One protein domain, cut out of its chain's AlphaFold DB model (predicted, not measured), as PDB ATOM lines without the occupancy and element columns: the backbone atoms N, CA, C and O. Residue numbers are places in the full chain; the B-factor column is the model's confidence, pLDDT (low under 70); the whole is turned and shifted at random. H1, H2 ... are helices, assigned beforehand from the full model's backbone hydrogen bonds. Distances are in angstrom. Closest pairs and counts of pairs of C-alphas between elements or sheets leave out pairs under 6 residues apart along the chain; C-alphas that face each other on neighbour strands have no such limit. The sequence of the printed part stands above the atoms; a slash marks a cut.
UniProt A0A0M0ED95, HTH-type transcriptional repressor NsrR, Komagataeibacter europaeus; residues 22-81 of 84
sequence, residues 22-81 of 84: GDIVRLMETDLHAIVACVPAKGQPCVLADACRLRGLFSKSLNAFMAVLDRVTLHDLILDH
ATOM      1  N   GLY A  22      -4.058  19.865  13.254       96.75
ATOM      2  CA  GLY A  22      -4.725  20.449  12.091       96.75
ATOM      3  C   GLY A  22      -6.168  19.962  11.920       96.75
ATOM      4  O   GLY A  22      -7.056  20.775  11.658       96.75
ATOM      5  N   ASP A  23      -6.425  18.673  12.150       95.81
ATOM      6  CA  ASP A  23      -7.769  18.094  12.055       95.81
ATOM      7  C   ASP A  23      -8.684  18.602  13.169       95.81
ATOM      8  O   ASP A  23      -9.834  18.959  12.908       95.81
ATOM      9  N   ILE A  24      -8.161  18.721  14.395       95.62
ATOM     10  CA  ILE A  24      -8.899  19.301  15.527       95.62
ATOM     11  C   ILE A  24      -9.346  20.727  15.188       95.62
ATOM     12  O   ILE A  24     -10.523  21.056  15.332       95.62
ATOM     13  N   VAL A  25      -8.434  21.571  14.696       95.06
ATOM     14  CA  VAL A  25      -8.754  22.969  14.364       95.06
ATOM     15  C   VAL A  25      -9.809  23.058  13.261       95.06
ATOM     16  O   VAL A  25     -10.743  23.846  13.378       95.06
ATOM     17  N   ARG A  26      -9.723  22.225  12.216       92.69
ATOM     18  CA  ARG A  26     -10.735  22.191  11.139       92.69
ATOM     19  C   ARG A  26     -12.100  21.711  11.625       92.69
ATOM     20  O   ARG A  26     -13.111  22.167  11.103       92.69
ATOM     21  N   LEU A  27     -12.130  20.789  12.588       92.94
ATOM     22  CA  LEU A  27     -13.373  20.288  13.170       92.94
ATOM     23  C   LEU A  27     -14.051  21.343  14.052       92.94
ATOM     24  O   LEU A  27     -15.277  21.420  14.083       92.94
ATOM     25  N   MET A  28     -13.260  22.135  14.778       92.44
ATOM     26  CA  MET A  28     -13.772  23.147  15.702       92.44
ATOM     27  C   MET A  28     -14.175  24.449  14.999       92.44
ATOM     28  O   MET A  28     -15.142  25.082  15.416       92.44
ATOM     29  N   GLU A  29     -13.471  24.837  13.932       87.88
ATOM     30  CA  GLU A  29     -13.678  26.110  13.236       87.88
ATOM     31  C   GLU A  29     -14.428  25.922  11.910       87.88
ATOM     32  O   GLU A  29     -13.835  25.700  10.850       87.88
ATOM     33  N   THR A  30     -15.753  26.074  11.955       71.44
ATOM     34  CA  THR A  30     -16.660  25.862  10.812       71.44
ATOM     35  C   THR A  30     -16.410  26.808   9.629       71.44
ATOM     36  O   THR A  30     -16.840  26.510   8.516       71.44
ATOM     37  N   ASP A  31     -15.721  27.937   9.839       79.44
ATOM     38  CA  ASP A  31     -15.403  28.910   8.785       79.44
ATOM     39  C   ASP A  31     -13.960  29.434   8.871       79.44
ATOM     40  O   ASP A  31     -13.678  30.633   8.836       79.44
ATOM     41  N   LEU A  32     -13.002  28.513   8.962       80.56
ATOM     42  CA  LEU A  32     -11.576  28.852   8.999       80.56
ATOM     43  C   LEU A  32     -11.113  29.684   7.776       80.56
ATOM     44  O   LEU A  32     -10.143  30.438   7.853       80.56
ATOM     45  N   HIS A  33     -11.820  29.580   6.645       78.31
ATOM     46  CA  HIS A  33     -11.510  30.292   5.402       78.31
ATOM     47  C   HIS A  33     -12.290  31.608   5.224       78.31
ATOM     48  O   HIS A  33     -12.065  32.301   4.225       78.31
ATOM     49  N   ALA A  34     -13.130  32.015   6.186       75.75
ATOM     50  CA  ALA A  34     -13.900  33.266   6.141       75.75
ATOM     51  C   ALA A  34     -13.029  34.482   5.798       75.75
ATOM     52  O   ALA A  34     -13.430  35.382   5.058       75.75
ATOM     53  N   ILE A  35     -11.791  34.480   6.305       71.69
ATOM     54  CA  ILE A  35     -10.822  35.566   6.137       71.69
ATOM     55  C   ILE A  35     -10.463  35.840   4.665       71.69
ATOM     56  O   ILE A  35     -10.065  36.956   4.329       71.69
ATOM     57  N   VAL A  36     -10.634  34.860   3.769       79.94
ATOM     58  CA  VAL A  36     -10.378  35.001   2.322       79.94
ATOM     59  C   VAL A  36     -11.643  35.003   1.469       79.94
ATOM     60  O   VAL A  36     -11.546  35.170   0.251       79.94
ATOM     61  N   ALA A  37     -12.818  34.838   2.078       75.06
ATOM     62  CA  ALA A  37     -14.073  34.751   1.346       75.06
ATOM     63  C   ALA A  37     -14.434  36.087   0.677       75.06
ATOM     64  O   ALA A  37     -15.041  36.094  -0.390       75.06
ATOM     65  N   CYS A  38     -14.045  37.230   1.264       79.19
ATOM     66  CA  CYS A  38     -14.437  38.569   0.793       79.19
ATOM     67  C   CYS A  38     -15.965  38.725   0.583       79.19
ATOM     68  O   CYS A  38     -16.406  39.631  -0.134       79.19
ATOM     69  N   VAL A  39     -16.757  37.852   1.221       67.00
ATOM     70  CA  VAL A  39     -18.219  37.839   1.188       67.00
ATOM     71  C   VAL A  39     -18.717  38.549   2.443       67.00
ATOM     72  O   VAL A  39     -18.458  38.082   3.552       67.00
ATOM     73  N   PRO A  40     -19.412  39.687   2.323       64.94
ATOM     74  CA  PRO A  40     -20.022  40.311   3.484       64.94
ATOM     75  C   PRO A  40     -21.248  39.513   3.936       64.94
ATOM     76  O   PRO A  40     -22.050  39.066   3.122       64.94
ATOM     77  N   ALA A  41     -21.459  39.428   5.249       61.16
ATOM     78  CA  ALA A  41     -22.604  38.724   5.831       61.16
ATOM     79  C   ALA A  41     -23.981  39.317   5.437       61.16
ATOM     80  O   ALA A  41     -24.996  38.646   5.601       61.16
ATOM     81  N   LYS A  42     -24.040  40.573   4.952       64.12
ATOM     82  CA  LYS A  42     -25.279  41.301   4.594       64.12
ATOM     83  C   LYS A  42     -25.081  42.376   3.498       64.12
ATOM     84  O   LYS A  42     -25.616  43.474   3.628       64.12
ATOM     85  N   GLY A  43     -24.277  42.139   2.456       68.38
ATOM     86  CA  GLY A  43     -23.946  43.214   1.499       68.38
ATOM     87  C   GLY A  43     -23.433  42.779   0.125       68.38
ATOM     88  O   GLY A  43     -23.432  41.599  -0.210       68.38
ATOM     89  N   GLN A  44     -22.999  43.762  -0.669       69.38
ATOM     90  CA  GLN A  44     -22.399  43.546  -1.990       69.38
ATOM     91  C   GLN A  44     -20.968  42.997  -1.849       69.38
ATOM     92  O   GLN A  44     -20.219  43.520  -1.018       69.38
ATOM     93  N   PRO A  45     -20.566  41.984  -2.640       76.94
ATOM     94  CA  PRO A  45     -19.229  41.399  -2.573       76.94
ATOM     95  C   PRO A  45     -18.139  42.467  -2.712       76.94
ATOM     96  O   PRO A  45     -18.335  43.501  -3.353       76.94
ATOM     97  N   CYS A  46     -16.981  42.229  -2.091       85.75
ATOM     98  CA  CYS A  46     -15.869  43.175  -2.146       85.75
ATOM     99  C   CYS A  46     -15.501  43.488  -3.607       85.75
ATOM    100  O   CYS A  46     -15.045  42.604  -4.328       85.75
ATOM    101  N   VAL A  47     -15.632  44.751  -4.030       87.69
ATOM    102  CA  VAL A  47     -15.330  45.191  -5.412       87.69
ATOM    103  C   VAL A  47     -13.877  44.929  -5.826       87.69
ATOM    104  O   VAL A  47     -13.557  44.853  -7.006       87.69
ATOM    105  N   LEU A  48     -12.985  44.766  -4.847       88.25
ATOM    106  CA  LEU A  48     -11.576  44.466  -5.074       88.25
ATOM    107  C   LEU A  48     -11.283  42.963  -5.125       88.25
ATOM    108  O   LEU A  48     -10.121  42.619  -5.289       88.25
ATOM    109  N   ALA A  49     -12.266  42.071  -4.954       83.69
ATOM    110  CA  ALA A  49     -12.035  40.641  -4.720       83.69
ATOM    111  C   ALA A  49     -11.074  39.990  -5.731       83.69
ATOM    112  O   ALA A  49     -10.214  39.213  -5.313       83.69
ATOM    113  N   ASP A  50     -11.173  40.360  -7.012       83.50
ATOM    114  CA  ASP A  50     -10.346  39.808  -8.094       83.50
ATOM    115  C   ASP A  50      -8.927  40.401  -8.147       83.50
ATOM    116  O   ASP A  50      -7.984  39.733  -8.565       83.50
ATOM    117  N   ALA A  51      -8.744  41.641  -7.683       89.44
ATOM    118  CA  ALA A  51      -7.455  42.343  -7.675       89.44
ATOM    119  C   ALA A  51      -6.809  42.426  -6.274       89.44
ATOM    120  O   ALA A  51      -5.725  42.993  -6.101       89.44
ATOM    121  N   CYS A  52      -7.463  41.878  -5.245       90.50
ATOM    122  CA  CYS A  52      -7.069  42.026  -3.849       90.50
ATOM    123  C   CYS A  52      -5.844  41.167  -3.524       90.50
ATOM    124  O   CYS A  52      -5.938  40.000  -3.136       90.50
ATOM    125  N   ARG A  53      -4.658  41.778  -3.595       92.50
ATOM    126  CA  ARG A  53      -3.393  41.131  -3.202       92.50
ATOM    127  C   ARG A  53      -3.391  40.659  -1.743       92.50
ATOM    128  O   ARG A  53      -2.721  39.678  -1.428       92.50
ATOM    129  N   LEU A  54      -4.154  41.324  -0.869       90.75
ATOM    130  CA  LEU A  54      -4.274  40.960   0.543       90.75
ATOM    131  C   LEU A  54      -4.988  39.614   0.736       90.75
ATOM    132  O   LEU A  54      -4.536  38.807   1.542       90.75
ATOM    133  N   ARG A  55      -6.031  39.321  -0.054       89.75
ATOM    134  CA  ARG A  55      -6.709  38.012  -0.042       89.75
ATOM    135  C   ARG A  55      -5.729  36.884  -0.369       89.75
ATOM    136  O   ARG A  55      -5.698  35.868   0.320       89.75
ATOM    137  N   GLY A  56      -4.888  37.087  -1.383       90.06
ATOM    138  CA  GLY A  56      -3.832  36.136  -1.737       90.06
ATOM    139  C   GLY A  56      -2.784  35.968  -0.632       90.06
ATOM    140  O   GLY A  56      -2.349  34.848  -0.372       90.06
ATOM    141  N   LEU A  57      -2.398  37.058   0.041       93.75
ATOM    142  CA  LEU A  57      -1.483  37.003   1.183       93.75
ATOM    143  C   LEU A  57      -2.086  36.201   2.344       93.75
ATOM    144  O   LEU A  57      -1.438  35.280   2.829       93.75
ATOM    145  N   PHE A  58      -3.331  36.482   2.741       92.50
ATOM    146  CA  PHE A  58      -3.990  35.749   3.825       92.50
ATOM    147  C   PHE A  58      -4.211  34.276   3.501       92.50
ATOM    148  O   PHE A  58      -3.984  33.440   4.370       92.50
ATOM    149  N   SER A  59      -4.568  33.937   2.259       91.06
ATOM    150  CA  SER A  59      -4.679  32.535   1.840       91.06
ATOM    151  C   SER A  59      -3.356  31.792   2.024       91.06
ATOM    152  O   SER A  59      -3.329  30.710   2.604       91.06
ATOM    153  N   LYS A  60      -2.238  32.396   1.602       94.38
ATOM    154  CA  LYS A  60      -0.905  31.807   1.786       94.38
ATOM    155  C   LYS A  60      -0.543  31.661   3.261       94.38
ATOM    156  O   LYS A  60      -0.045  30.608   3.648       94.38
ATOM    157  N   SER A  61      -0.804  32.684   4.071       95.00
ATOM    158  CA  SER A  61      -0.517  32.655   5.507       95.00
ATOM    159  C   SER A  61      -1.332  31.587   6.234       95.00
ATOM    160  O   SER A  61      -0.765  30.826   7.012       95.00
ATOM    161  N   LEU A  62      -2.633  31.484   5.945       93.62
ATOM    162  CA  LEU A  62      -3.505  30.469   6.534       93.62
ATOM    163  C   LEU A  62      -3.062  29.058   6.135       93.62
ATOM    164  O   LEU A  62      -2.958  28.185   6.991       93.62
ATOM    165  N   ASN A  63      -2.725  28.846   4.861       94.06
ATOM    166  CA  ASN A  63      -2.208  27.558   4.395       94.06
ATOM    167  C   ASN A  63      -0.894  27.188   5.093       94.06
ATOM    168  O   ASN A  63      -0.714  26.038   5.482       94.06
ATOM    169  N   ALA A  64       0.017  28.149   5.272       96.94
ATOM    170  CA  ALA A  64       1.278  27.917   5.969       96.94
ATOM    171  C   ALA A  64       1.060  27.590   7.453       96.94
ATOM    172  O   ALA A  64       1.681  26.662   7.964       96.94
ATOM    173  N   PHE A  65       0.156  28.309   8.120       95.25
ATOM    174  CA  PHE A  65      -0.250  28.031   9.496       95.25
ATOM    175  C   PHE A  65      -0.803  26.608   9.633       95.25
ATOM    176  O   PHE A  65      -0.298  25.826  10.437       95.25
ATOM    177  N   MET A  66      -1.764  26.231   8.787       96.00
ATOM    178  CA  MET A  66      -2.349  24.892   8.821       96.00
ATOM    179  C   MET A  66      -1.336  23.796   8.492       96.00
ATOM    180  O   MET A  66      -1.316  22.782   9.175       96.00
ATOM    181  N   ALA A  67      -0.424  24.026   7.545       97.75
ATOM    182  CA  ALA A  67       0.625  23.063   7.214       97.75
ATOM    183  C   ALA A  67       1.599  22.786   8.375       97.75
ATOM    184  O   ALA A  67       2.259  21.747   8.381       97.75
ATOM    185  N   VAL A  68       1.729  23.707   9.338       97.88
ATOM    186  CA  VAL A  68       2.457  23.443  10.588       97.88
ATOM    187  C   VAL A  68       1.626  22.542  11.497       97.88
ATOM    188  O   VAL A  68       2.143  21.543  11.989       97.88
ATOM    189  N   LEU A  69       0.340  22.853  11.682       97.25
ATOM    190  CA  LEU A  69      -0.556  22.085  12.555       97.25
ATOM    191  C   LEU A  69      -0.827  20.662  12.046       97.25
ATOM    192  O   LEU A  69      -0.966  19.744  12.848       97.25
ATOM    193  N   ASP A  70      -0.841  20.462  10.729       97.56
ATOM    194  CA  ASP A  70      -1.023  19.156  10.081       97.56
ATOM    195  C   ASP A  70       0.148  18.186  10.334       97.56
ATOM    196  O   ASP A  70       0.092  17.026   9.937       97.56
ATOM    197  N   ARG A  71       1.237  18.645  10.964       97.44
ATOM    198  CA  ARG A  71       2.423  17.827  11.272       97.44
ATOM    199  C   ARG A  71       2.571  17.493  12.749       97.44
ATOM    200  O   ARG A  71       3.517  16.798  13.101       97.44
ATOM    201  N   VAL A  72       1.690  18.018  13.595       97.31
ATOM    202  CA  VAL A  72       1.745  17.837  15.046       97.31
ATOM    203  C   VAL A  72       0.566  16.971  15.456       97.31
ATOM    204  O   VAL A  72      -0.574  17.259  15.086       97.31
ATOM    205  N   THR A  73       0.831  15.921  16.220       97.50
ATOM    206  CA  THR A  73      -0.197  15.053  16.796       97.50
ATOM    207  C   THR A  73      -0.560  15.505  18.209       97.50
ATOM    208  O   THR A  73       0.201  16.208  18.878       97.50
ATOM    209  N   LEU A  74      -1.725  15.087  18.707       95.94
ATOM    210  CA  LEU A  74      -2.118  15.322  20.096       95.94
ATOM    211  C   LEU A  74      -1.106  14.703  21.071       95.94
ATOM    212  O   LEU A  74      -0.855  15.264  22.135       95.94
ATOM    213  N   HIS A  75      -0.504  13.575  20.690       95.94
ATOM    214  CA  HIS A  75       0.567  12.941  21.445       95.94
ATOM    215  C   HIS A  75       1.795  13.848  21.618       95.94
ATOM    216  O   HIS A  75       2.308  13.973  22.730       95.94
ATOM    217  N   ASP A  76       2.230  14.518  20.548       94.56
ATOM    218  CA  ASP A  76       3.393  15.412  20.589       94.56
ATOM    219  C   ASP A  76       3.194  16.544  21.611       94.56
ATOM    220  O   ASP A  76       4.109  16.870  22.362       94.56
ATOM    221  N   LEU A  77       1.975  17.088  21.716       92.19
ATOM    222  CA  LEU A  77       1.657  18.173  22.654       92.19
ATOM    223  C   LEU A  77       1.662  17.749  24.128       92.19
ATOM    224  O   LEU A  77       1.957  18.567  24.998       92.19
ATOM    225  N   ILE A  78       1.300  16.500  24.426       90.00
ATOM    226  CA  ILE A  78       1.235  16.009  25.812       90.00
ATOM    227  C   ILE A  78       2.574  15.445  26.299       90.00
ATOM    228  O   ILE A  78       2.803  15.398  27.509       90.00
ATOM    229  N   LEU A  79       3.456  15.027  25.385       80.94
ATOM    230  CA  LEU A  79       4.795  14.546  25.727       80.94
ATOM    231  C   LEU A  79       5.873  15.631  25.656       80.94
ATOM    232  O   LEU A  79       6.832  15.564  26.430       80.94
ATOM    233  N   ASP A  80       5.725  16.647  24.801       65.56
ATOM    234  CA  ASP A  80       6.673  17.765  24.712       65.56
ATOM    235  C   ASP A  80       6.397  18.825  25.791       65.56
ATOM    236  O   ASP A  80       6.129  19.998  25.537       65.56
ATOM    237  N   HIS A  81       6.467  18.404  27.055       59.62
ATOM    238  CA  HIS A  81       6.206  19.244  28.226       59.62
ATOM    239  C   HIS A  81       7.378  20.192  28.561       59.62
ATOM    240  O   HIS A  81       7.626  20.509  29.734       59.62
TER     241      HIS A  81
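AT A GLANCE: This is residues 22 to 81 of the 84 residues of the protein "HTH-type transcriptional repressor NsrR" of Komagataeibacter europaeus (UniProt A0A0M0ED95). One long helix, H3, makes one side of a loose, open hairpin-like frame; the shorter helices H1 and H2, with the link between them, run along its other side, and the wide unnamed loop of residues 38 to 52 turns the chain back into H3. Past the far end of H3, residues 75 to 81, most of them in H4, stick out free and add to the length. The printed part has 60 residues with four named helices, in the order H1, H2, H3, H4, and no named strand; its class is all helix. It is only just loose, close to extended, with a radius of gyration of the C-alphas of 15.4 A, and its outline is a rod spanning 48 by 23 by 14 A.

IN THESE COORDINATES: H1 covers residues 22 to 28, with C-alpha 22 at (-4.725, 20.449, 12.091). H2 is residues 34 to 37. H3 runs from residue 53, with its C-alpha at (-3.393, 41.131, -3.202), to residue 69, 24.9 A from first to last C-alpha. H4 is residues 74 to 79, ending with C-alpha 79 at (4.795, 14.546, 25.727).

HOW THE PARTS SIT: H1 touches H3 with residues 66 to 69 of H3 alone; the closest C-alphas are those of Gly 22 and Leu 69, 4.5 A apart. Their lines are only just about perpendicular, at 71 degrees. H2 touches residues 55 to 59 of H3 alone, with the closest C-alphas, of Val 36 and Arg 55, 5.3 A apart. H4 touches no helix. H1 and H2 are apart. In H1, H3 and H4 every O i to N i+4 pair is within hydrogen-bond range; H2 is too short for such a pair.

THE WHOLE: The C-alphas farthest apart are those of Gln 44 and Leu 79, at 48.5 A. The printed part has no cut. The link from H2 to H3 is long, 15 residues; the other two are tight. Mean pLDDT of the printed part is 86.4, with residues 39 to 44 and 80 to 81 under 70.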